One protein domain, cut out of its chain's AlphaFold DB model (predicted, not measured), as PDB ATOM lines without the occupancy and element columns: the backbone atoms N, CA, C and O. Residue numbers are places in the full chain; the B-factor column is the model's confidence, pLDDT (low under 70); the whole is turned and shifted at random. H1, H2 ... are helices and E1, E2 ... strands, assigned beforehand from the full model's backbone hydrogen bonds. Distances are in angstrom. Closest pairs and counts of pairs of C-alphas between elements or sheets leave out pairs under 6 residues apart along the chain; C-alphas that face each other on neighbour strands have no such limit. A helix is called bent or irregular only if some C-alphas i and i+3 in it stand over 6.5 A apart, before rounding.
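This is residues 106 to 126 and 236 to 381 of the 468 residues of an uncharacterized protein of Nitrospirillum amazonense (UniProt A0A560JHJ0). One long helix, H5, makes the longest axis, and shorter helices and a small two-stranded hairpin, E1 and E2, pack round it. H1 and H4 pack on one end of H5, while residues 327 to 335 at the other end stick out; H2, H3 and the bent H6 pack along it, and H7 packs on H6b, away from H5. The printed part has 167 residues with two named strands, then seven named helices; the sheet, E1 - E2, is antiparallel and the class is mostly helix. It is compact, with a radius of gyration of the C-alphas of 16.5 A and spans of 55 by 39 by 25 A.

E1, residues 113 to 117, and E2, residues 120 to 124, form an antiparallel hairpin, with N 115 and O 122 3.0 A apart and N 124 and O 113 2.9 A apart, within hydrogen-bond range. The closest C-alphas of E2 and H3, residues 275 to 282, are those of Ala 123 and Ala 277, 4.3 A apart. The hub is H5, residues 294 to 329; its closest C-alphas to E1 are those of Phe 311 and Phe 114, 5.6 A apart. H5 touches H3 with residues 304 to 311 alone, closest at the C-alphas of Ser 308 and Leu 281, 6.2 A apart. H6, residues 338 to 361, was assigned as one helix by its hydrogen bonds but is bent: C-alphas 349 and 352 are 7.4 A apart, and its arms H6a, residues 338 to 349, and H6b, residues 352 to 361, stand at a steep tilt of 65 degrees. H2, residues 251 to 269, H5 and H6a make a bundle, three helices or arms of which each touches the other two. H2 and H5 touch at a steep tilt of 43 degrees, the same way, closest at the C-alphas of Thr 260 and Ser 308, 6.1 A apart. H5 and H6a form a helical hairpin, with C-alphas 319 and 343 closest at 5.7 A. H1, residues 236 to 247, touches H5 at a steep tilt of 69 degrees, only just short of about perpendicular, closest at C-alphas 243 and 299, 4.6 A apart. H4, residues 285 to 290, touches H5, closest at C-alphas 288 and 297, 5.5 A apart. H7, residues 368 to 380, touches H6b, closest at C-alphas 369 and 356, 5.2 A apart, and is apart from H5. Every O i to N i+4 pair is within hydrogen-bond range in H1, H3, H4, H5, H6a and H7; H2 has 14 of 15 and H6b 5 of 6.

E1 begins at C-alpha 113, (76.582, 125.827, 122.523). H5 runs 51.7 A, from C-alpha 294 at (81.511, 129.559, 96.925) to C-alpha 329; H2 measures 28.0 A and H7 17.9 A, ending at C-alpha 380, (107.072, 119.299, 113.203).

The C-alphas of Asp 293 and Lys 332, the two farthest apart, are 56.0 A apart. Residues 127 to 235 are not printed, and C-alphas 126 and 236 are 14.9 A apart across the cut. Of the links that are printed whole, none is long. The mean pLDDT of the printed part is 74.5; residues 125 to 126 and 322 to 381 are under 70.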
ATOM      1  N   ARG A 106      86.022 131.689 125.492       72.81
ATOM      2  CA  ARG A 106      84.732 132.354 125.227       72.81
ATOM      3  C   ARG A 106      83.973 131.672 124.094       72.81
ATOM      4  O   ARG A 106      84.427 131.681 122.944       72.81
ATOM      5  N   GLN A 107      82.777 131.181 124.412       80.62
ATOM      6  CA  GLN A 107      81.775 130.826 123.409       80.62
ATOM      7  C   GLN A 107      81.160 132.103 122.813       80.62
ATOM      8  O   GLN A 107      81.068 133.133 123.474       80.62
ATOM      9  N   VAL A 108      80.759 132.044 121.549       78.69
ATOM     10  CA  VAL A 108      80.128 133.128 120.791       78.69
ATOM     11  C   VAL A 108      78.793 132.699 120.195       78.69
ATOM     12  O   VAL A 108      78.515 131.502 120.120       78.69
ATOM     13  N   PRO A 109      77.959 133.654 119.747       77.62
ATOM     14  CA  PRO A 109      76.724 133.337 119.039       77.62
ATOM     15  C   PRO A 109      76.967 132.370 117.853       77.62
ATOM     16  O   PRO A 109      77.585 132.751 116.862       77.62
ATOM     17  N   ALA A 110      76.475 131.129 117.953       83.75
ATOM     18  CA  ALA A 110      76.561 130.077 116.925       83.75
ATOM     19  C   ALA A 110      75.303 129.183 116.955       83.75
ATOM     20  O   ALA A 110      74.450 129.361 117.833       83.75
ATOM     21  N   ALA A 111      75.173 128.233 116.020       83.88
ATOM     22  CA  ALA A 111      74.106 127.226 116.060       83.88
ATOM     23  C   ALA A 111      74.147 126.437 117.383       83.88
ATOM     24  O   ALA A 111      73.200 126.455 118.161       83.88
ATOM     25  N   TYR A 112      75.319 125.902 117.736       87.69
ATOM     26  CA  TYR A 112      75.493 125.096 118.945       87.69
ATOM     27  C   TYR A 112      76.259 125.821 120.058       87.69
ATOM     28  O   TYR A 112      77.258 126.514 119.826       87.69
ATOM     29  N   ARG A 113      75.812 125.590 121.295       87.81
ATOM     30  CA  ARG A 113      76.582 125.827 122.523       87.81
ATOM     31  C   ARG A 113      77.022 124.492 123.100       87.81
ATOM     32  O   ARG A 113      76.344 123.481 122.921       87.81
ATOM     33  N   PHE A 114      78.132 124.502 123.821       91.56
ATOM     34  CA  PHE A 114      78.664 123.306 124.463       91.56
ATOM     35  C   PHE A 114      78.684 123.487 125.975       91.56
ATOM     36  O   PHE A 114      78.839 124.599 126.475       91.56
ATOM     37  N   GLY A 115      78.504 122.396 126.703       89.62
ATOM     38  CA  GLY A 115      78.541 122.388 128.159       89.62
ATOM     39  C   GLY A 115      78.910 121.012 128.683       89.62
ATOM     40  O   GLY A 115      78.912 120.032 127.936       89.62
ATOM     41  N   ILE A 116      79.214 120.926 129.974       87.75
ATOM     42  CA  ILE A 116      79.428 119.635 130.628       87.75
ATOM     43  C   ILE A 116      78.071 119.022 130.998       87.75
ATOM     44  O   ILE A 116      77.361 119.542 131.856       87.75
ATOM     45  N   TYR A 117      77.751 117.872 130.408       84.62
ATOM     46  CA  TYR A 117      76.619 117.026 130.782       84.62
ATOM     47  C   TYR A 117      77.104 115.592 131.007       84.62
ATOM     48  O   TYR A 117      77.876 115.055 130.216       84.62
ATOM     49  N   ASP A 118      76.715 114.983 132.129       86.12
ATOM     50  CA  ASP A 118      77.174 113.643 132.538       86.12
ATOM     51  C   ASP A 118      78.707 113.450 132.429       86.12
ATOM     52  O   ASP A 118      79.222 112.468 131.893       86.12
ATOM     53  N   ARG A 119      79.465 114.446 132.922       84.88
ATOM     54  CA  ARG A 119      80.947 114.492 132.903       84.88
ATOM     55  C   ARG A 119      81.580 114.459 131.508       84.88
ATOM     56  O   ARG A 119      82.783 114.217 131.396       84.88
ATOM     57  N   LYS A 120      80.801 114.707 130.462       91.12
ATOM     58  CA  LYS A 120      81.278 114.840 129.091       91.12
ATOM     59  C   LYS A 120      80.928 116.212 128.553       91.12
ATOM     60  O   LYS A 120      79.950 116.815 128.974       91.12
ATOM     61  N   ILE A 121      81.724 116.692 127.608       91.19
ATOM     62  CA  ILE A 121      81.352 117.866 126.827       91.19
ATOM     63  C   ILE A 121      80.286 117.409 125.841       91.19
ATOM     64  O   ILE A 121      80.559 116.553 124.997       91.19
ATOM     65  N   ASP A 122      79.087 117.960 125.963       95.00
ATOM     66  CA  ASP A 122      77.982 117.700 125.052       95.00
ATOM     67  C   ASP A 122      77.516 118.990 124.376       95.00
ATOM     68  O   ASP A 122      77.769 120.099 124.860       95.00
ATOM     69  N   ALA A 123      76.856 118.834 123.232       92.50
ATOM     70  CA  ALA A 123      76.083 119.917 122.659       92.50
ATOM     71  C   ALA A 123      74.879 120.137 123.571       92.50
ATOM     72  O   ALA A 123      74.102 119.216 123.829       92.50
ATOM     73  N   LEU A 124      74.731 121.357 124.074       84.50
ATOM     74  CA  LEU A 124      73.512 121.728 124.768       84.50
ATOM     75  C   LEU A 124      72.394 121.770 123.719       84.50
ATOM     76  O   LEU A 124      72.652 122.243 122.607       84.50
ATOM     77  N   PRO A 125      71.191 121.249 124.025       63.28
ATOM     78  CA  PRO A 125      70.087 121.265 123.079       63.28
ATOM     79  C   PRO A 125      69.915 122.683 122.536       63.28
ATOM     80  O   PRO A 125      69.806 123.639 123.309       63.28
ATOM     81  N   GLU A 126      69.922 122.821 121.207       60.28
ATOM     82  CA  GLU A 126      69.414 124.039 120.587       60.28
ATOM     83  C   GLU A 126      67.997 124.208 121.107       60.28
ATOM     84  O   GLU A 126      67.178 123.305 120.946       60.28
ATOM     85  N   ARG A 236      72.838 135.083 112.828       86.25
ATOM     86  CA  ARG A 236      72.887 135.159 111.361       86.25
ATOM     87  C   ARG A 236      73.765 136.310 110.858       86.25
ATOM     88  O   ARG A 236      74.496 136.123 109.893       86.25
ATOM     89  N   ILE A 237      73.717 137.483 111.497       85.88
ATOM     90  CA  ILE A 237      74.561 138.635 111.131       85.88
ATOM     91  C   ILE A 237      76.046 138.341 111.386       85.88
ATOM     92  O   ILE A 237      76.882 138.665 110.544       85.88
ATOM     93  N   GLU A 238      76.390 137.738 112.528       83.44
ATOM     94  CA  GLU A 238      77.778 137.381 112.853       83.44
ATOM     95  C   GLU A 238      78.327 136.309 111.901       83.44
ATOM     96  O   GLU A 238      79.424 136.478 111.362       83.44
ATOM     97  N   ARG A 239      77.536 135.266 111.612       87.31
ATOM     98  CA  ARG A 239      77.859 134.248 110.601       87.31
ATOM     99  C   ARG A 239      78.102 134.882 109.231       87.31
ATOM    100  O   ARG A 239      79.163 134.671 108.652       87.31
ATOM    101  N   ALA A 240      77.183 135.730 108.763       87.81
ATOM    102  CA  ALA A 240      77.305 136.407 107.472       87.81
ATOM    103  C   ALA A 240      78.545 137.316 107.387       87.81
ATOM    104  O   ALA A 240      79.158 137.423 106.328       87.81
ATOM    105  N   ARG A 241      78.953 137.953 108.496       87.62
ATOM    106  CA  ARG A 241      80.195 138.742 108.540       87.62
ATOM    107  C   ARG A 241      81.416 137.860 108.282       87.62
ATOM    108  O   ARG A 241      82.233 138.197 107.431       87.62
ATOM    109  N   ILE A 242      81.533 136.749 109.009       85.75
ATOM    110  CA  ILE A 242      82.661 135.817 108.864       85.75
ATOM    111  C   ILE A 242      82.651 135.199 107.464       85.75
ATOM    112  O   ILE A 242      83.697 135.135 106.824       85.75
ATOM    113  N   ALA A 243      81.475 134.816 106.962       89.50
ATOM    114  CA  ALA A 243      81.302 134.302 105.609       89.50
ATOM    115  C   ALA A 243      81.830 135.293 104.561       89.50
ATOM    116  O   ALA A 243      82.661 134.921 103.739       89.50
ATOM    117  N   ALA A 244      81.457 136.574 104.653       87.19
ATOM    118  CA  ALA A 244      81.931 137.611 103.735       87.19
ATOM    119  C   ALA A 244      83.458 137.809 103.776       87.19
ATOM    120  O   ALA A 244      84.069 138.157 102.765       87.19
ATOM    121  N   ASP A 245      84.099 137.607 104.928       83.12
ATOM    122  CA  ASP A 245      85.560 137.669 105.031       83.12
ATOM    123  C   ASP A 245      86.239 136.414 104.460       83.12
ATOM    124  O   ASP A 245      87.293 136.523 103.829       83.12
ATOM    125  N   ILE A 246      85.610 135.242 104.596       88.44
ATOM    126  CA  ILE A 246      86.047 133.996 103.954       88.44
ATOM    127  C   ILE A 246      85.900 134.086 102.428       88.44
ATOM    128  O   ILE A 246      86.821 133.704 101.710       88.44
ATOM    129  N   GLU A 247      84.796 134.631 101.912       89.56
ATOM    130  CA  GLU A 247      84.564 134.811 100.469       89.56
ATOM    131  C   GLU A 247      85.648 135.668  99.808       89.56
ATOM    132  O   GLU A 247      86.089 135.377  98.695       89.56
ATOM    133  N   LYS A 248      86.135 136.704 100.505       88.88
ATOM    134  CA  LYS A 248      87.250 137.541 100.029       88.88
ATOM    135  C   LYS A 248      88.571 136.774  99.951       88.88
ATOM    136  O   LYS A 248      89.475 137.205  99.234       88.88
ATOM    137  N   ASN A 249      88.716 135.674 100.692       88.94
ATOM    138  CA  ASN A 249      89.922 134.854 100.709       88.94
ATOM    139  C   ASN A 249      89.593 133.346 100.778       88.94
ATOM    140  O   ASN A 249      89.793 132.714 101.820       88.94
ATOM    141  N   PRO A 250      89.146 132.735  99.663       87.44
ATOM    142  CA  PRO A 250      88.658 131.354  99.655       87.44
ATOM    143  C   PRO A 250      89.698 130.304 100.071       87.44
ATOM    144  O   PRO A 250      89.340 129.217 100.515       87.44
ATOM    145  N   GLU A 251      90.997 130.603  99.978       87.19
ATOM    146  CA  GLU A 251      92.047 129.686 100.443       87.19
ATOM    147  C   GLU A 251      91.994 129.457 101.963       87.19
ATOM    148  O   GLU A 251      92.424 128.407 102.449       87.19
ATOM    149  N   VAL A 252      91.400 130.392 102.716       85.88
ATOM    150  CA  VAL A 252      91.156 130.251 104.158       85.88
ATOM    151  C   VAL A 252      90.184 129.107 104.448       85.88
ATOM    152  O   VAL A 252      90.334 128.459 105.480       85.88
ATOM    153  N   ILE A 253      89.272 128.766 103.527       89.44
ATOM    154  CA  ILE A 253      88.335 127.636 103.682       89.44
ATOM    155  C   ILE A 253      89.104 126.342 103.946       89.44
ATOM    156  O   ILE A 253      88.796 125.612 104.885       89.44
ATOM    157  N   LYS A 254      90.153 126.065 103.159       88.94
ATOM    158  CA  LYS A 254      90.963 124.846 103.322       88.94
ATOM    159  C   LYS A 254      91.629 124.799 104.691       88.94
ATOM    160  O   LYS A 254      91.720 123.731 105.289       88.94
ATOM    161  N   GLU A 255      92.101 125.943 105.174       85.44
ATOM    162  CA  GLU A 255      92.777 126.030 106.462       85.44
ATOM    163  C   GLU A 255      91.795 125.892 107.630       85.44
ATOM    164  O   GLU A 255      92.067 125.101 108.531       85.44
ATOM    165  N   ILE A 256      90.634 126.560 107.581       85.62
ATOM    166  CA  ILE A 256      89.553 126.374 108.559       85.62
ATOM    167  C   ILE A 256      89.168 124.898 108.608       85.62
ATOM    168  O   ILE A 256      89.269 124.292 109.670       85.62
ATOM    169  N   ARG A 257      88.846 124.281 107.463       92.50
ATOM    170  CA  ARG A 257      88.442 122.867 107.398       92.50
ATOM    171  C   ARG A 257      89.516 121.919 107.921       92.50
ATOM    172  O   ARG A 257      89.220 120.924 108.578       92.50
ATOM    173  N   ARG A 258      90.791 122.216 107.660       89.00
ATOM    174  CA  ARG A 258      91.909 121.439 108.211       89.00
ATOM    175  C   ARG A 258      91.949 121.528 109.739       89.00
ATOM    176  O   ARG A 258      92.274 120.541 110.399       89.00
ATOM    177  N   GLN A 259      91.667 122.700 110.301       84.75
ATOM    178  CA  GLN A 259      91.682 122.945 111.743       84.75
ATOM    179  C   GLN A 259      90.449 122.355 112.436       84.75
ATOM    180  O   GLN A 259      90.607 121.604 113.399       84.75
ATOM    181  N   THR A 260      89.245 122.615 111.924       90.00
ATOM    182  CA  THR A 260      87.995 122.032 112.435       90.00
ATOM    183  C   THR A 260      88.010 120.512 112.296       90.00
ATOM    184  O   THR A 260      87.671 119.809 113.245       90.00
ATOM    185  N   GLY A 261      88.529 119.972 111.190       91.75
ATOM    186  CA  GLY A 261      88.734 118.535 111.003       91.75
ATOM    187  C   GLY A 261      89.653 117.917 112.061       91.75
ATOM    188  O   GLY A 261      89.339 116.867 112.616       91.75
ATOM    189  N   ALA A 262      90.757 118.587 112.410       85.12
ATOM    190  CA  ALA A 262      91.632 118.132 113.492       85.12
ATOM    191  C   ALA A 262      90.919 118.148 114.855       85.12
ATOM    192  O   ALA A 262      91.062 117.193 115.616       85.12
ATOM    193  N   ILE A 263      90.112 119.180 115.139       88.00
ATOM    194  CA  ILE A 263      89.291 119.263 116.358       88.00
ATOM    195  C   ILE A 263      88.291 118.106 116.421       88.00
ATOM    196  O   ILE A 263      88.207 117.434 117.445       88.00
ATOM    197  N   LYS A 264      87.584 117.822 115.323       94.31
ATOM    198  CA  LYS A 264      86.609 116.725 115.224       94.31
ATOM    199  C   LYS A 264      87.243 115.359 115.468       94.31
ATOM    200  O   LYS A 264      86.665 114.542 116.183       94.31
ATOM    201  N   THR A 265      88.411 115.101 114.877       90.62
ATOM    202  CA  THR A 265      89.151 113.846 115.087       90.62
ATOM    203  C   THR A 265      89.570 113.709 116.544       90.62
ATOM    204  O   THR A 265      89.276 112.698 117.175       90.62
ATOM    205  N   ALA A 266      90.164 114.762 117.108       86.25
ATOM    206  CA  ALA A 266      90.586 114.787 118.502       86.25
ATOM    207  C   ALA A 266      89.411 114.541 119.458       86.25
ATOM    208  O   ALA A 266      89.491 113.715 120.365       86.25
ATOM    209  N   ALA A 267      88.296 115.238 119.225       90.44
ATOM    210  CA  ALA A 267      87.078 115.110 120.005       90.44
ATOM    211  C   ALA A 267      86.551 113.668 119.967       90.44
ATOM    212  O   ALA A 267      86.243 113.107 121.020       90.44
ATOM    213  N   ALA A 268      86.518 113.049 118.781       93.00
ATOM    214  CA  ALA A 268      86.031 111.683 118.594       93.00
ATOM    215  C   ALA A 268      86.883 110.634 119.326       93.00
ATOM    216  O   ALA A 268      86.347 109.651 119.834       93.00
ATOM    217  N   GLU A 269      88.195 110.854 119.417       90.25
ATOM    218  CA  GLU A 269      89.137 109.943 120.078       90.25
ATOM    219  C   GLU A 269      89.211 110.143 121.603       90.25
ATOM    220  O   GLU A 269      89.689 109.270 122.325       90.25
ATOM    221  N   SER A 270      88.732 111.279 122.116       86.56
ATOM    222  CA  SER A 270      89.002 111.722 123.492       86.56
ATOM    223  C   SER A 270      88.254 110.964 124.600       86.56
ATOM    224  O   SER A 270      88.651 111.029 125.762       86.56
ATOM    225  N   GLY A 271      87.136 110.301 124.289       87.88
ATOM    226  CA  GLY A 271      86.256 109.639 125.268       87.88
ATOM    227  C   GLY A 271      85.494 110.573 126.232       87.88
ATOM    228  O   GLY A 271      84.516 110.140 126.848       87.88
ATOM    229  N   ILE A 272      85.898 111.844 126.334       88.12
ATOM    230  CA  ILE A 272      85.286 112.897 127.168       88.12
ATOM    231  C   ILE A 272      84.271 113.757 126.410       88.12
ATOM    232  O   ILE A 272      83.612 114.600 127.010       88.12
ATOM    233  N   VAL A 273      84.139 113.562 125.100       92.62
ATOM    234  CA  VAL A 273      83.144 114.245 124.270       92.62
ATOM    235  C   VAL A 273      81.968 113.305 124.045       92.62
ATOM    236  O   VAL A 273      82.141 112.131 123.707       92.62
ATOM    237  N   ALA A 274      80.761 113.803 124.280       95.75
ATOM    238  CA  ALA A 274      79.536 113.054 124.072       95.75
ATOM    239  C   ALA A 274      79.179 112.961 122.572       95.75
ATOM    240  O   ALA A 274      79.593 113.803 121.769       95.75
ATOM    241  N   PRO A 275      78.389 111.950 122.159       96.25
ATOM    242  CA  PRO A 275      77.958 111.819 120.769       96.25
ATOM    243  C   PRO A 275      77.188 113.035 120.232       96.25
ATOM    244  O   PRO A 275      77.318 113.338 119.048       96.25
ATOM    245  N   GLY A 276      76.424 113.742 121.078       95.19
ATOM    246  CA  GLY A 276      75.695 114.952 120.689       95.19
ATOM    247  C   GLY A 276      76.638 116.077 120.259       95.19
ATOM    248  O   GLY A 276      76.480 116.620 119.167       95.19
ATOM    249  N   ALA A 277      77.693 116.338 121.034       95.44
ATOM    250  CA  ALA A 277      78.753 117.273 120.651       95.44
ATOM    251  C   ALA A 277      79.460 116.887 119.343       95.44
ATOM    252  O   ALA A 277      79.716 117.751 118.504       95.44
ATOM    253  N   LEU A 278      79.763 115.600 119.134       96.44
ATOM    254  CA  LEU A 278      80.377 115.142 117.881       96.44
ATOM    255  C   LEU A 278      79.458 115.328 116.677       96.44
ATOM    256  O   LEU A 278      79.942 115.678 115.601       96.44
ATOM    257  N   LYS A 279      78.153 115.095 116.854       96.12
ATOM    258  CA  LYS A 279      77.152 115.359 115.822       96.12
ATOM    259  C   LYS A 279      77.116 116.852 115.492       96.12
ATOM    260  O   LYS A 279      77.298 117.199 114.335       96.12
ATOM    261  N   ALA A 280      77.007 117.714 116.504       94.31
ATOM    262  CA  ALA A 280      76.995 119.168 116.337       94.31
ATOM    263  C   ALA A 280      78.237 119.696 115.599       94.31
ATOM    264  O   ALA A 280      78.123 120.488 114.670       94.31
ATOM    265  N   LEU A 281      79.434 119.210 115.951       95.19
ATOM    266  CA  LEU A 281      80.674 119.575 115.257       95.19
ATOM    267  C   LEU A 281      80.678 119.170 113.772       95.19
ATOM    268  O   LEU A 281      81.384 119.782 112.973       95.19
ATOM    269  N   ARG A 282      79.940 118.121 113.402       96.81
ATOM    270  CA  ARG A 282      79.889 117.555 112.045       96.81
ATOM    271  C   ARG A 282      78.648 117.960 111.255       96.81
ATOM    272  O   ARG A 282      78.540 117.553 110.105       96.81
ATOM    273  N   GLU A 283      77.749 118.750 111.839       94.94
ATOM    274  CA  GLU A 283      76.439 119.056 111.251       94.94
ATOM    275  C   GLU A 283      76.563 119.616 109.826       94.94
ATOM    276  O   GLU A 283      75.860 119.170 108.929       94.94
ATOM    277  N   ASN A 284      77.540 120.500 109.595       94.31
ATOM    278  CA  ASN A 284      77.731 121.167 108.303       94.31
ATOM    279  C   ASN A 284      78.615 120.388 107.307       94.31
ATOM    280  O   ASN A 284      78.721 120.797 106.154       94.31
ATOM    281  N   ASP A 285      79.264 119.285 107.705       96.38
ATOM    282  CA  ASP A 285      80.166 118.526 106.820       96.38
ATOM    283  C   ASP A 285      79.507 118.060 105.505       96.38
ATOM    284  O   ASP A 285      80.082 118.328 104.443       96.38
ATOM    285  N   PRO A 286      78.324 117.403 105.515       96.38
ATOM    286  CA  PRO A 286      77.712 116.919 104.278       96.38
ATOM    287  C   PRO A 286      77.310 118.062 103.341       96.38
ATOM    288  O   PRO A 286      77.484 117.942 102.127       96.38
ATOM    289  N   ASP A 287      76.822 119.175 103.889       95.69
ATOM    290  CA  ASP A 287      76.370 120.320 103.100       95.69
ATOM    291  C   ASP A 287      77.555 121.070 102.480       95.69
ATOM    292  O   ASP A 287      77.504 121.448 101.310       95.69
ATOM    293  N   ILE A 288      78.664 121.216 103.216       93.50
ATOM    294  CA  ILE A 288      79.906 121.810 102.697       93.50
ATOM    295  C   ILE A 288      80.474 120.973 101.547       93.50
ATOM    296  O   ILE A 288      80.992 121.527 100.580       93.50
ATOM    297  N   GLU A 289      80.413 119.642 101.640       94.56
ATOM    298  CA  GLU A 289      80.916 118.741 100.596       94.56
ATOM    299  C   GLU A 289      80.061 118.754  99.324       94.56
ATOM    300  O   GLU A 289      80.587 118.536  98.232       94.56
ATOM    301  N   GLN A 290      78.762 119.020  99.457       95.31
ATOM    302  CA  GLN A 290      77.814 119.057  98.342       95.31
ATOM    303  C   GLN A 290      77.652 120.453  97.729       95.31
ATOM    304  O   GLN A 290      77.201 120.574  96.587       95.31
ATOM    305  N   ALA A 291      78.012 121.510  98.456       93.38
ATOM    306  CA  ALA A 291      77.872 122.881  97.994       93.38
ATOM    307  C   ALA A 291      78.807 123.179  96.807       93.38
ATOM    308  O   ALA A 291      80.032 123.135  96.910       93.38
ATOM    309  N   GLY A 292      78.211 123.520  95.660       89.56
ATOM    310  CA  GLY A 292      78.940 123.967  94.465       89.56
ATOM    311  C   GLY A 292      79.184 125.480  94.407       89.56
ATOM    312  O   GLY A 292      80.010 125.934  93.617       89.56
ATOM    313  N   ASP A 293      78.465 126.258  95.222       95.44
ATOM    314  CA  ASP A 293      78.567 127.717  95.275       95.44
ATOM    315  C   ASP A 293      79.550 128.172  96.360       95.44
ATOM    316  O   ASP A 293      79.482 127.724  97.505       95.44
ATOM    317  N   VAL A 294      80.458 129.086  96.009       90.81
ATOM    318  CA  VAL A 294      81.511 129.559  96.925       90.81
ATOM    319  C   VAL A 294      80.922 130.329  98.106       90.81
ATOM    320  O   VAL A 294      81.440 130.193  99.213       90.81
ATOM    321  N   GLY A 295      79.846 131.095  97.896       90.56
ATOM    322  CA  GLY A 295      79.190 131.839  98.970       90.56
ATOM    323  C   GLY A 295      78.521 130.907  99.975       90.56
ATOM    324  O   GLY A 295      78.737 131.027 101.179       90.56
ATOM    325  N   LEU A 296      77.809 129.887  99.488       92.62
ATOM    326  CA  LEU A 296      77.242 128.843 100.345       92.62
ATOM    327  C   LEU A 296      78.326 128.072 101.118       92.62
ATOM    328  O   LEU A 296      78.177 127.852 102.319       92.62
ATOM    329  N   VAL A 297      79.434 127.697 100.465       94.44
ATOM    330  CA  VAL A 297      80.571 127.044 101.145       94.44
ATOM    331  C   VAL A 297      81.150 127.957 102.224       94.44
ATOM    332  O   VAL A 297      81.431 127.485 103.326       94.44
ATOM    333  N   ALA A 298      81.337 129.246 101.937       91.62
ATOM    334  CA  ALA A 298      81.871 130.207 102.896       91.62
ATOM    335  C   ALA A 298      80.941 130.388 104.102       91.62
ATOM    336  O   ALA A 298      81.416 130.397 105.236       91.62
ATOM    337  N   ASP A 299      79.631 130.462 103.872       92.00
ATOM    338  CA  ASP A 299      78.615 130.591 104.915       92.00
ATOM    339  C   ASP A 299      78.547 129.358 105.831       92.00
ATOM    340  O   ASP A 299      78.590 129.488 107.056       92.00
ATOM    341  N   LEU A 300      78.541 128.151 105.257       94.38
ATOM    342  CA  LEU A 300      78.579 126.903 106.027       94.38
ATOM    343  C   LEU A 300      79.911 126.721 106.776       94.38
ATOM    344  O   LEU A 300      79.923 126.274 107.924       94.38
ATOM    345  N   THR A 301      81.032 127.111 106.158       93.19
ATOM    346  CA  THR A 301      82.367 127.069 106.783       93.19
ATOM    347  C   THR A 301      82.478 128.076 107.932       93.19
ATOM    348  O   THR A 301      83.102 127.784 108.953       93.19
ATOM    349  N   ALA A 302      81.870 129.258 107.799       90.88
ATOM    350  CA  ALA A 302      81.813 130.255 108.866       90.88
ATOM    351  C   ALA A 302      81.070 129.712 110.091       90.88
ATOM    352  O   ALA A 302      81.545 129.847 111.219       90.88
ATOM    353  N   ASP A 303      79.934 129.060 109.868       92.31
ATOM    354  CA  ASP A 303      79.160 128.432 110.933       92.31
ATOM    355  C   ASP A 303      79.912 127.258 111.575       92.31
ATOM    356  O   ASP A 303      80.024 127.185 112.796       92.31
ATOM    357  N   GLU A 304      80.551 126.403 110.770       94.00
ATOM    358  CA  GLU A 304      81.421 125.326 111.262       94.00
ATOM    359  C   GLU A 304      82.564 125.866 112.145       94.00
ATOM    360  O   GLU A 304      82.879 125.294 113.197       94.00
ATOM    361  N   ALA A 305      83.179 126.983 111.744       90.06
ATOM    362  CA  ALA A 305      84.232 127.645 112.507       90.06
ATOM    363  C   ALA A 305      83.714 128.184 113.848       90.06
ATOM    364  O   ALA A 305      84.386 128.019 114.871       90.06
ATOM    365  N   LEU A 306      82.522 128.790 113.865       89.50
ATOM    366  CA  LEU A 306      81.868 129.278 115.082       89.50
ATOM    367  C   LEU A 306      81.520 128.132 116.042       89.50
ATOM    368  O   LEU A 306      81.847 128.205 117.226       89.50
ATOM    369  N   ILE A 307      80.936 127.044 115.533       92.25
ATOM    370  CA  ILE A 307      80.611 125.844 116.317       92.25
ATOM    371  C   ILE A 307      81.890 125.237 116.910       92.25
ATOM    372  O   ILE A 307      81.969 124.980 118.113       92.25
ATOM    373  N   SER A 308      82.929 125.064 116.088       92.19
ATOM    374  CA  SER A 308      84.216 124.514 116.531       92.19
ATOM    375  C   SER A 308      84.886 125.400 117.578       92.19
ATOM    376  O   SER A 308      85.462 124.892 118.541       92.19
ATOM    377  N   ARG A 309      84.784 126.725 117.427       87.62
ATOM    378  CA  ARG A 309      85.266 127.679 118.424       87.62
ATOM    379  C   ARG A 309      84.516 127.538 119.750       87.62
ATOM    380  O   ARG A 309      85.168 127.529 120.787       87.62
ATOM    381  N   ASN A 310      83.192 127.402 119.739       90.12
ATOM    382  CA  ASN A 310      82.418 127.228 120.973       90.12
ATOM    383  C   ASN A 310      82.783 125.936 121.701       90.12
ATOM    384  O   ASN A 310      82.941 125.936 122.921       90.12
ATOM    385  N   PHE A 311      82.976 124.853 120.950       93.38
ATOM    386  CA  PHE A 311      83.429 123.581 121.503       93.38
ATOM    387  C   PHE A 311      84.804 123.707 122.166       93.38
ATOM    388  O   PHE A 311      84.993 123.279 123.303       93.38
ATOM    389  N   VAL A 312      85.757 124.332 121.470       89.31
ATOM    390  CA  VAL A 312      87.080 124.657 122.020       89.31
ATOM    391  C   VAL A 312      86.948 125.494 123.286       89.31
ATOM    392  O   VAL A 312      87.662 125.246 124.256       89.31
ATOM    393  N   GLY A 313      86.056 126.484 123.264       86.25
ATOM    394  CA  GLY A 313      85.848 127.393 124.375       86.25
ATOM    395  C   GLY A 313      85.459 126.643 125.643       86.25
ATOM    396  O   GLY A 313      86.128 126.756 126.671       86.25
ATOM    397  N   GLU A 314      84.450 125.776 125.533       89.75
ATOM    398  CA  GLU A 314      84.027 124.941 126.656       89.75
ATOM    399  C   GLU A 314      85.089 123.927 127.064       89.75
ATOM    400  O   GLU A 314      85.262 123.671 128.253       89.75
ATOM    401  N   LEU A 315      85.842 123.372 126.112       88.31
ATOM    402  CA  LEU A 315      86.947 122.480 126.436       88.31
ATOM    403  C   LEU A 315      88.009 123.183 127.288       88.31
ATOM    404  O   LEU A 315      88.453 122.615 128.283       88.31
ATOM    405  N   LEU A 316      88.418 124.398 126.913       83.25
ATOM    406  CA  LEU A 316      89.406 125.176 127.662       83.25
ATOM    407  C   LEU A 316      88.871 125.571 129.037       83.25
ATOM    408  O   LEU A 316      89.593 125.449 130.025       83.25
ATOM    409  N   ARG A 317      87.599 125.977 129.112       82.75
ATOM    410  CA  ARG A 317      86.924 126.289 130.377       82.75
ATOM    411  C   ARG A 317      86.893 125.075 131.302       82.75
ATOM    412  O   ARG A 317      87.357 125.151 132.433       82.75
ATOM    413  N   SER A 318      86.470 123.928 130.775       82.06
ATOM    414  CA  SER A 318      86.454 122.648 131.491       82.06
ATOM    415  C   SER A 318      87.855 122.232 131.940       82.06
ATOM    416  O   SER A 318      88.032 121.740 133.050       82.06
ATOM    417  N   ALA A 319      88.874 122.438 131.097       77.12
ATOM    418  CA  ALA A 319      90.267 122.175 131.451       77.12
ATOM    419  C   ALA A 319      90.685 123.004 132.660       77.12
ATOM    420  O   ALA A 319      91.308 122.485 133.583       77.12
ATOM    421  N   TRP A 320      90.335 124.288 132.638       74.62
ATOM    422  CA  TRP A 320      90.711 125.235 133.669       74.62
ATOM    423  C   TRP A 320      89.992 124.983 134.987       74.62
ATOM    424  O   TRP A 320      90.646 124.989 136.024       74.62
ATOM    425  N   ASP A 321      88.690 124.695 134.956       70.94
ATOM    426  CA  ASP A 321      87.915 124.378 136.159       70.94
ATOM    427  C   ASP A 321      88.504 123.146 136.861       70.94
ATOM    428  O   ASP A 321      88.776 123.166 138.062       70.94
ATOM    429  N   VAL A 322      88.829 122.098 136.097       67.12
ATOM    430  CA  VAL A 322      89.388 120.868 136.669       67.12
ATOM    431  C   VAL A 322      90.833 121.064 137.151       67.12
ATOM    432  O   VAL A 322      91.186 120.631 138.247       67.12
ATOM    433  N   VAL A 323      91.685 121.731 136.366       62.22
ATOM    434  CA  VAL A 323      93.087 121.984 136.740       62.22
ATOM    435  C   VAL A 323      93.181 122.962 137.913       62.22
ATOM    436  O   VAL A 323      94.011 122.771 138.800       62.22
ATOM    437  N   GLY A 324      92.334 123.989 137.940       59.69
ATOM    438  CA  GLY A 324      92.296 125.019 138.972       59.69
ATOM    439  C   GLY A 324      91.865 124.472 140.327       59.69
ATOM    440  O   GLY A 324      92.506 124.784 141.334       59.69
ATOM    441  N   ASP A 325      90.841 123.620 140.361       56.09
ATOM    442  CA  ASP A 325      90.369 123.003 141.601       56.09
ATOM    443  C   ASP A 325      91.372 121.976 142.149       56.09
ATOM    444  O   ASP A 325      91.662 121.981 143.349       56.09
ATOM    445  N   ASP A 326      91.996 121.166 141.286       54.38
ATOM    446  CA  ASP A 326      93.014 120.194 141.705       54.38
ATOM    447  C   ASP A 326      94.332 120.863 142.144       54.38
ATOM    448  O   ASP A 326      94.962 120.419 143.115       54.38
ATOM    449  N   LEU A 327      94.738 121.959 141.487       47.53
ATOM    450  CA  LEU A 327      95.888 122.774 141.901       47.53
ATOM    451  C   LEU A 327      95.641 123.457 143.249       47.53
ATOM    452  O   LEU A 327      96.538 123.459 144.095       47.53
ATOM    453  N   LYS A 328      94.438 124.001 143.476       50.50
ATOM    454  CA  LYS A 328      94.057 124.615 144.760       50.50
ATOM    455  C   LYS A 328      93.955 123.584 145.882       50.50
ATOM    456  O   LYS A 328      94.334 123.878 147.013       50.50
ATOM    457  N   ALA A 329      93.469 122.381 145.584       53.62
ATOM    458  CA  ALA A 329      93.268 121.332 146.580       53.62
ATOM    459  C   ALA A 329      94.555 120.582 146.971       53.62
ATOM    460  O   ALA A 329      94.526 119.793 147.917       53.62
ATOM    461  N   GLY A 330      95.676 120.778 146.260       43.66
ATOM    462  CA  GLY A 330      96.950 120.103 146.548       43.66
ATOM    463  C   GLY A 330      96.831 118.571 146.620       43.66
ATOM    464  O   GLY A 330      97.514 117.928 147.422       43.66
ATOM    465  N   SER A 331      95.894 117.981 145.864       41.22
ATOM    466  CA  SER A 331      95.265 116.712 146.252       41.22
ATOM    467  C   SER A 331      95.896 115.461 145.616       41.22
ATOM    468  O   SER A 331      96.154 115.374 144.418       41.22
ATOM    469  N   LYS A 332      96.115 114.453 146.469       44.19
ATOM    470  CA  LYS A 332      96.765 113.151 146.228       44.19
ATOM    471  C   LYS A 332      95.877 112.108 145.514       44.19
ATOM    472  O   LYS A 332      96.101 110.910 145.681       44.19
ATOM    473  N   ILE A 333      94.849 112.490 144.753       43.03
ATOM    474  CA  ILE A 333      93.869 111.520 144.224       43.03
ATOM    475  C   ILE A 333      94.160 111.179 142.760       43.03
ATOM    476  O   ILE A 333      93.478 111.648 141.858       43.03
ATOM    477  N   ALA A 334      95.125 110.280 142.529       39.66
ATOM    478  CA  ALA A 334      95.483 109.751 141.202       39.66
ATOM    479  C   ALA A 334      94.304 109.131 140.413       39.66
ATOM    480  O   ALA A 334      94.348 109.062 139.189       39.66
ATOM    481  N   ALA A 335      93.224 108.726 141.091       38.81
ATOM    482  CA  ALA A 335      92.060 108.080 140.473       38.81
ATOM    483  C   ALA A 335      90.979 109.050 139.943       38.81
ATOM    484  O   ALA A 335      90.093 108.617 139.211       38.81
ATOM    485  N   ARG A 336      91.035 110.353 140.271       48.62
ATOM    486  CA  ARG A 336      90.120 111.383 139.723       48.62
ATOM    487  C   ARG A 336      90.736 112.201 138.580       48.62
ATOM    488  O   ARG A 336      90.052 113.036 138.007       48.62
ATOM    489  N   ILE A 337      91.984 111.907 138.204       47.00
ATOM    490  CA  ILE A 337      92.788 112.706 137.258       47.00
ATOM    491  C   ILE A 337      92.592 112.275 135.788       47.00
ATOM    492  O   ILE A 337      93.099 112.911 134.867       47.00
ATOM    493  N   LEU A 338      91.837 111.205 135.516       46.69
ATOM    494  CA  LEU A 338      91.635 110.732 134.140       46.69
ATOM    495  C   LEU A 338      90.888 111.754 133.251       46.69
ATOM    496  O   LEU A 338      91.368 112.014 132.147       46.69
ATOM    497  N   PRO A 339      89.789 112.391 133.714       57.00
ATOM    498  CA  PRO A 339      89.131 113.462 132.967       57.00
ATOM    499  C   PRO A 339      90.034 114.681 132.689       57.00
ATOM    500  O   PRO A 339      90.138 115.045 131.520       57.00
ATOM    501  N   PRO A 340      90.762 115.274 133.663       56.78
ATOM    502  CA  PRO A 340      91.653 116.399 133.362       56.78
ATOM    503  C   PRO A 340      92.786 116.046 132.403       56.78
ATOM    504  O   PRO A 340      93.133 116.861 131.559       56.78
ATOM    505  N   LEU A 341      93.361 114.840 132.476       53.88
ATOM    506  CA  LEU A 341      94.421 114.440 131.543       53.88
ATOM    507  C   LEU A 341      93.904 114.236 130.127       53.88
ATOM    508  O   LEU A 341      94.595 114.609 129.182       53.88
ATOM    509  N   ALA A 342      92.704 113.678 129.976       58.97
ATOM    510  CA  ALA A 342      92.049 113.572 128.680       58.97
ATOM    511  C   ALA A 342      91.726 114.962 128.111       58.97
ATOM    512  O   ALA A 342      91.964 115.202 126.931       58.97
ATOM    513  N   VAL A 343      91.278 115.898 128.954       63.97
ATOM    514  CA  VAL A 343      91.040 117.291 128.564       63.97
ATOM    515  C   VAL A 343      92.346 117.988 128.165       63.97
ATOM    516  O   VAL A 343      92.405 118.583 127.095       63.97
ATOM    517  N   ILE A 344      93.422 117.873 128.950       60.59
ATOM    518  CA  ILE A 344      94.728 118.471 128.619       60.59
ATOM    519  C   ILE A 344      95.315 117.847 127.347       60.59
ATOM    520  O   ILE A 344      95.865 118.560 126.506       60.59
ATOM    521  N   ALA A 345      95.203 116.526 127.179       60.62
ATOM    522  CA  ALA A 345      95.637 115.840 125.967       60.62
ATOM    523  C   ALA A 345      94.840 116.321 124.747       60.62
ATOM    524  O   ALA A 345      95.434 116.598 123.706       60.62
ATOM    525  N   LEU A 346      93.523 116.492 124.896       65.69
ATOM    526  CA  LEU A 346      92.662 117.035 123.854       65.69
ATOM    527  C   LEU A 346      93.054 118.479 123.512       65.69
ATOM    528  O   LEU A 346      93.333 118.751 122.348       65.69
ATOM    529  N   VAL A 347      93.185 119.365 124.509       67.19
ATOM    530  CA  VAL A 347      93.657 120.755 124.347       67.19
ATOM    531  C   VAL A 347      95.006 120.796 123.630       67.19
ATOM    532  O   VAL A 347      95.174 121.555 122.681       67.19
ATOM    533  N   THR A 348      95.951 119.940 124.023       60.72
ATOM    534  CA  THR A 348      97.270 119.832 123.380       60.72
ATOM    535  C   THR A 348      97.142 119.461 121.905       60.72
ATOM    536  O   THR A 348      97.818 120.044 121.058       60.72
ATOM    537  N   LEU A 349      96.269 118.501 121.587       57.06
ATOM    538  CA  LEU A 349      96.074 118.017 120.224       57.06
ATOM    539  C   LEU A 349      95.427 119.080 119.327       57.06
ATOM    540  O   LEU A 349      95.724 119.140 118.132       57.06
ATOM    541  N   ILE A 350      94.602 119.956 119.906       57.25
ATOM    542  CA  ILE A 350      93.883 120.995 119.166       57.25
ATOM    543  C   ILE A 350      94.478 122.403 119.294       57.25
ATOM    544  O   ILE A 350      94.034 123.296 118.584       57.25
ATOM    545  N   ALA A 351      95.519 122.628 120.099       56.06
ATOM    546  CA  ALA A 351      96.100 123.959 120.318       56.06
ATOM    547  C   ALA A 351      96.532 124.672 119.020       56.06
ATOM    548  O   ALA A 351      96.302 125.870 118.854       56.06
ATOM    549  N   GLY A 352      97.109 123.929 118.068       52.97
ATOM    550  CA  GLY A 352      97.438 124.448 116.734       52.97
ATOM    551  C   GLY A 352      96.194 124.912 115.957       52.97
ATOM    552  O   GLY A 352      96.158 126.060 115.512       52.97
ATOM    553  N   PRO A 353      95.171 124.052 115.803       61.31
ATOM    554  CA  PRO A 353      93.855 124.439 115.294       61.31
ATOM    555  C   PRO A 353      93.200 125.649 115.977       61.31
ATOM    556  O   PRO A 353      92.694 126.523 115.279       61.31
ATOM    557  N   ILE A 354      93.252 125.749 117.310       57.91
ATOM    558  CA  ILE A 354      92.652 126.860 118.073       57.91
ATOM    559  C   ILE A 354      93.277 128.202 117.684       57.91
ATOM    560  O   ILE A 354      92.560 129.155 117.381       57.91
ATOM    561  N   GLY A 355      94.613 128.278 117.674       49.84
ATOM    562  CA  GLY A 355      95.321 129.521 117.348       49.84
ATOM    563  C   GLY A 355      95.035 130.010 115.927       49.84
ATOM    564  O   GLY A 355      94.994 131.213 115.673       49.84
ATOM    565  N   GLY A 356      94.781 129.081 115.007       48.53
ATOM    566  CA  GLY A 356      94.380 129.403 113.648       48.53
ATOM    567  C   GLY A 356      92.936 129.894 113.524       48.53
ATOM    568  O   GLY A 356      92.710 130.920 112.884       48.53
ATOM    569  N   LEU A 357      91.976 129.239 114.188       57.81
ATOM    570  CA  LEU A 357      90.563 129.641 114.179       57.81
ATOM    571  C   LEU A 357      90.356 131.008 114.841       57.81
ATOM    572  O   LEU A 357      89.617 131.842 114.324       57.81
ATOM    573  N   ALA A 358      91.049 131.271 115.953       56.47
ATOM    574  CA  ALA A 358      90.984 132.559 116.640       56.47
ATOM    575  C   ALA A 358      91.437 133.724 115.738       56.47
ATOM    576  O   ALA A 358      90.838 134.799 115.769       56.47
ATOM    577  N   ALA A 359      92.449 133.498 114.893       58.16
ATOM    578  CA  ALA A 359      92.946 134.491 113.944       58.16
ATOM    579  C   ALA A 359      91.957 134.776 112.803       58.16
ATOM    580  O   ALA A 359      91.827 135.917 112.366       58.16
ATOM    581  N   VAL A 360      91.250 133.742 112.337       57.75
ATOM    582  CA  VAL A 360      90.210 133.853 111.304       57.75
ATOM    583  C   VAL A 360      89.006 134.629 111.822       57.75
ATOM    584  O   VAL A 360      88.558 135.569 111.175       57.75
ATOM    585  N   VAL A 361      88.505 134.278 113.007       57.12
ATOM    586  CA  VAL A 361      87.250 134.837 113.537       57.12
ATOM    587  C   VAL A 361      87.409 136.283 114.031       57.12
ATOM    588  O   VAL A 361      86.441 137.040 113.995       57.12
ATOM    589  N   ARG A 362      88.611 136.699 114.460       56.56
ATOM    590  CA  ARG A 362      88.887 138.076 114.925       56.56
ATOM    591  C   ARG A 362      89.343 139.049 113.832       56.56
ATOM    592  O   ARG A 362      89.523 140.223 114.126       56.56
ATOM    593  N   GLY A 363      89.559 138.591 112.598       45.69
ATOM    594  CA  GLY A 363      90.092 139.439 111.521       45.69
ATOM    595  C   GLY A 363      91.604 139.714 111.602       45.69
ATOM    596  O   GLY A 363      92.150 140.369 110.718       45.69
ATOM    597  N   ASP A 364      92.315 139.149 112.585       47.81
ATOM    598  CA  ASP A 364      93.776 139.247 112.759       47.81
ATOM    599  C   ASP A 364      94.537 138.104 112.051       47.81
ATOM    600  O   ASP A 364      95.525 137.548 112.546       47.81
ATOM    601  N   LEU A 365      94.072 137.757 110.846       40.50
ATOM    602  CA  LEU A 365      94.449 136.565 110.075       40.50
ATOM    603  C   LEU A 365      95.972 136.371 109.909       40.50
ATOM    604  O   LEU A 365      96.454 135.246 109.818       40.50
ATOM    605  N   PHE A 366      96.759 137.450 109.865       33.78
ATOM    606  CA  PHE A 366      98.166 137.387 109.449       33.78
ATOM    607  C   PHE A 366      99.198 137.360 110.588       33.78
ATOM    608  O   PHE A 366     100.295 136.835 110.380       33.78
ATOM    609  N   LYS A 367      98.892 137.886 111.784       37.25
ATOM    610  CA  LYS A 367      99.861 137.913 112.903       37.25
ATOM    611  C   LYS A 367      99.849 136.609 113.700       37.25
ATOM    612  O   LYS A 367     100.908 136.050 113.984       37.25
ATOM    613  N   THR A 368      98.663 136.080 113.978       39.00
ATOM    614  CA  THR A 368      98.484 134.945 114.894       39.00
ATOM    615  C   THR A 368      98.634 133.593 114.189       39.00
ATOM    616  O   THR A 368      99.288 132.700 114.728       39.00
ATOM    617  N   VAL A 369      98.169 133.460 112.933       34.09
ATOM    618  CA  VAL A 369      98.414 132.251 112.114       34.09
ATOM    619  C   VAL A 369      99.907 132.030 111.924       34.09
ATOM    620  O   VAL A 369     100.365 130.902 112.033       34.09
ATOM    621  N   ARG A 370     100.690 133.093 111.706       35.91
ATOM    622  CA  ARG A 370     102.144 132.989 111.550       35.91
ATOM    623  C   ARG A 370     102.830 132.513 112.831       35.91
ATOM    624  O   ARG A 370     103.631 131.588 112.752       35.91
ATOM    625  N   GLY A 371     102.477 133.067 113.993       36.19
ATOM    626  CA  GLY A 371     103.019 132.631 115.287       36.19
ATOM    627  C   GLY A 371     102.649 131.183 115.637       36.19
ATOM    628  O   GLY A 371     103.514 130.396 116.021       36.19
ATOM    629  N   GLY A 372     101.391 130.793 115.405       34.38
ATOM    630  CA  GLY A 372     100.907 129.424 115.615       34.38
ATOM    631  C   GLY A 372     101.507 128.408 114.634       34.38
ATOM    632  O   GLY A 372     101.940 127.332 115.050       34.38
ATOM    633  N   LEU A 373     101.616 128.747 113.340       34.62
ATOM    634  CA  LEU A 373     102.292 127.900 112.351       34.62
ATOM    635  C   LEU A 373     103.784 127.780 112.656       34.62
ATOM    636  O   LEU A 373     104.327 126.701 112.475       34.62
ATOM    637  N   GLU A 374     104.459 128.844 113.093       39.88
ATOM    638  CA  GLU A 374     105.886 128.802 113.426       39.88
ATOM    639  C   GLU A 374     106.142 127.922 114.662       39.88
ATOM    640  O   GLU A 374     107.065 127.108 114.626       39.88
ATOM    641  N   ALA A 375     105.279 127.963 115.682       38.09
ATOM    642  CA  ALA A 375     105.348 127.075 116.849       38.09
ATOM    643  C   ALA A 375     105.061 125.598 116.495       38.09
ATOM    644  O   ALA A 375     105.805 124.686 116.876       38.09
ATOM    645  N   VAL A 376     104.032 125.341 115.681       35.53
ATOM    646  CA  VAL A 376     103.670 123.983 115.232       35.53
ATOM    647  C   VAL A 376     104.687 123.434 114.221       35.53
ATOM    648  O   VAL A 376     105.047 122.258 114.271       35.53
ATOM    649  N   GLN A 377     105.222 124.262 113.322       40.69
ATOM    650  CA  GLN A 377     106.268 123.867 112.372       40.69
ATOM    651  C   GLN A 377     107.631 123.702 113.045       40.69
ATOM    652  O   GLN A 377     108.384 122.826 112.621       40.69
ATOM    653  N   ALA A 378     107.958 124.471 114.088       40.25
ATOM    654  CA  ALA A 378     109.139 124.226 114.919       40.25
ATOM    655  C   ALA A 378     109.053 122.852 115.598       40.25
ATOM    656  O   ALA A 378     110.033 122.108 115.615       40.25
ATOM    657  N   THR A 379     107.851 122.468 116.031       37.56
ATOM    658  CA  THR A 379     107.563 121.145 116.600       37.56
ATOM    659  C   THR A 379     107.610 120.032 115.533       37.56
ATOM    660  O   THR A 379     108.134 118.949 115.782       37.56
ATOM    661  N   ARG A 380     107.149 120.294 114.298       34.75
ATOM    662  CA  ARG A 380     107.072 119.299 113.203       34.75
ATOM    663  C   ARG A 380     108.373 119.122 112.402       34.75
ATOM    664  O   ARG A 380     108.635 118.031 111.898       34.75
ATOM    665  N   ARG A 381     109.224 120.151 112.294       40.22
ATOM    666  CA  ARG A 381     110.530 120.082 111.596       40.22
ATOM    667  C   ARG A 381     111.564 119.209 112.318       40.22
ATOM    668  O   ARG A 381     112.565 118.849 111.708       40.22
TER     669      ARG A 381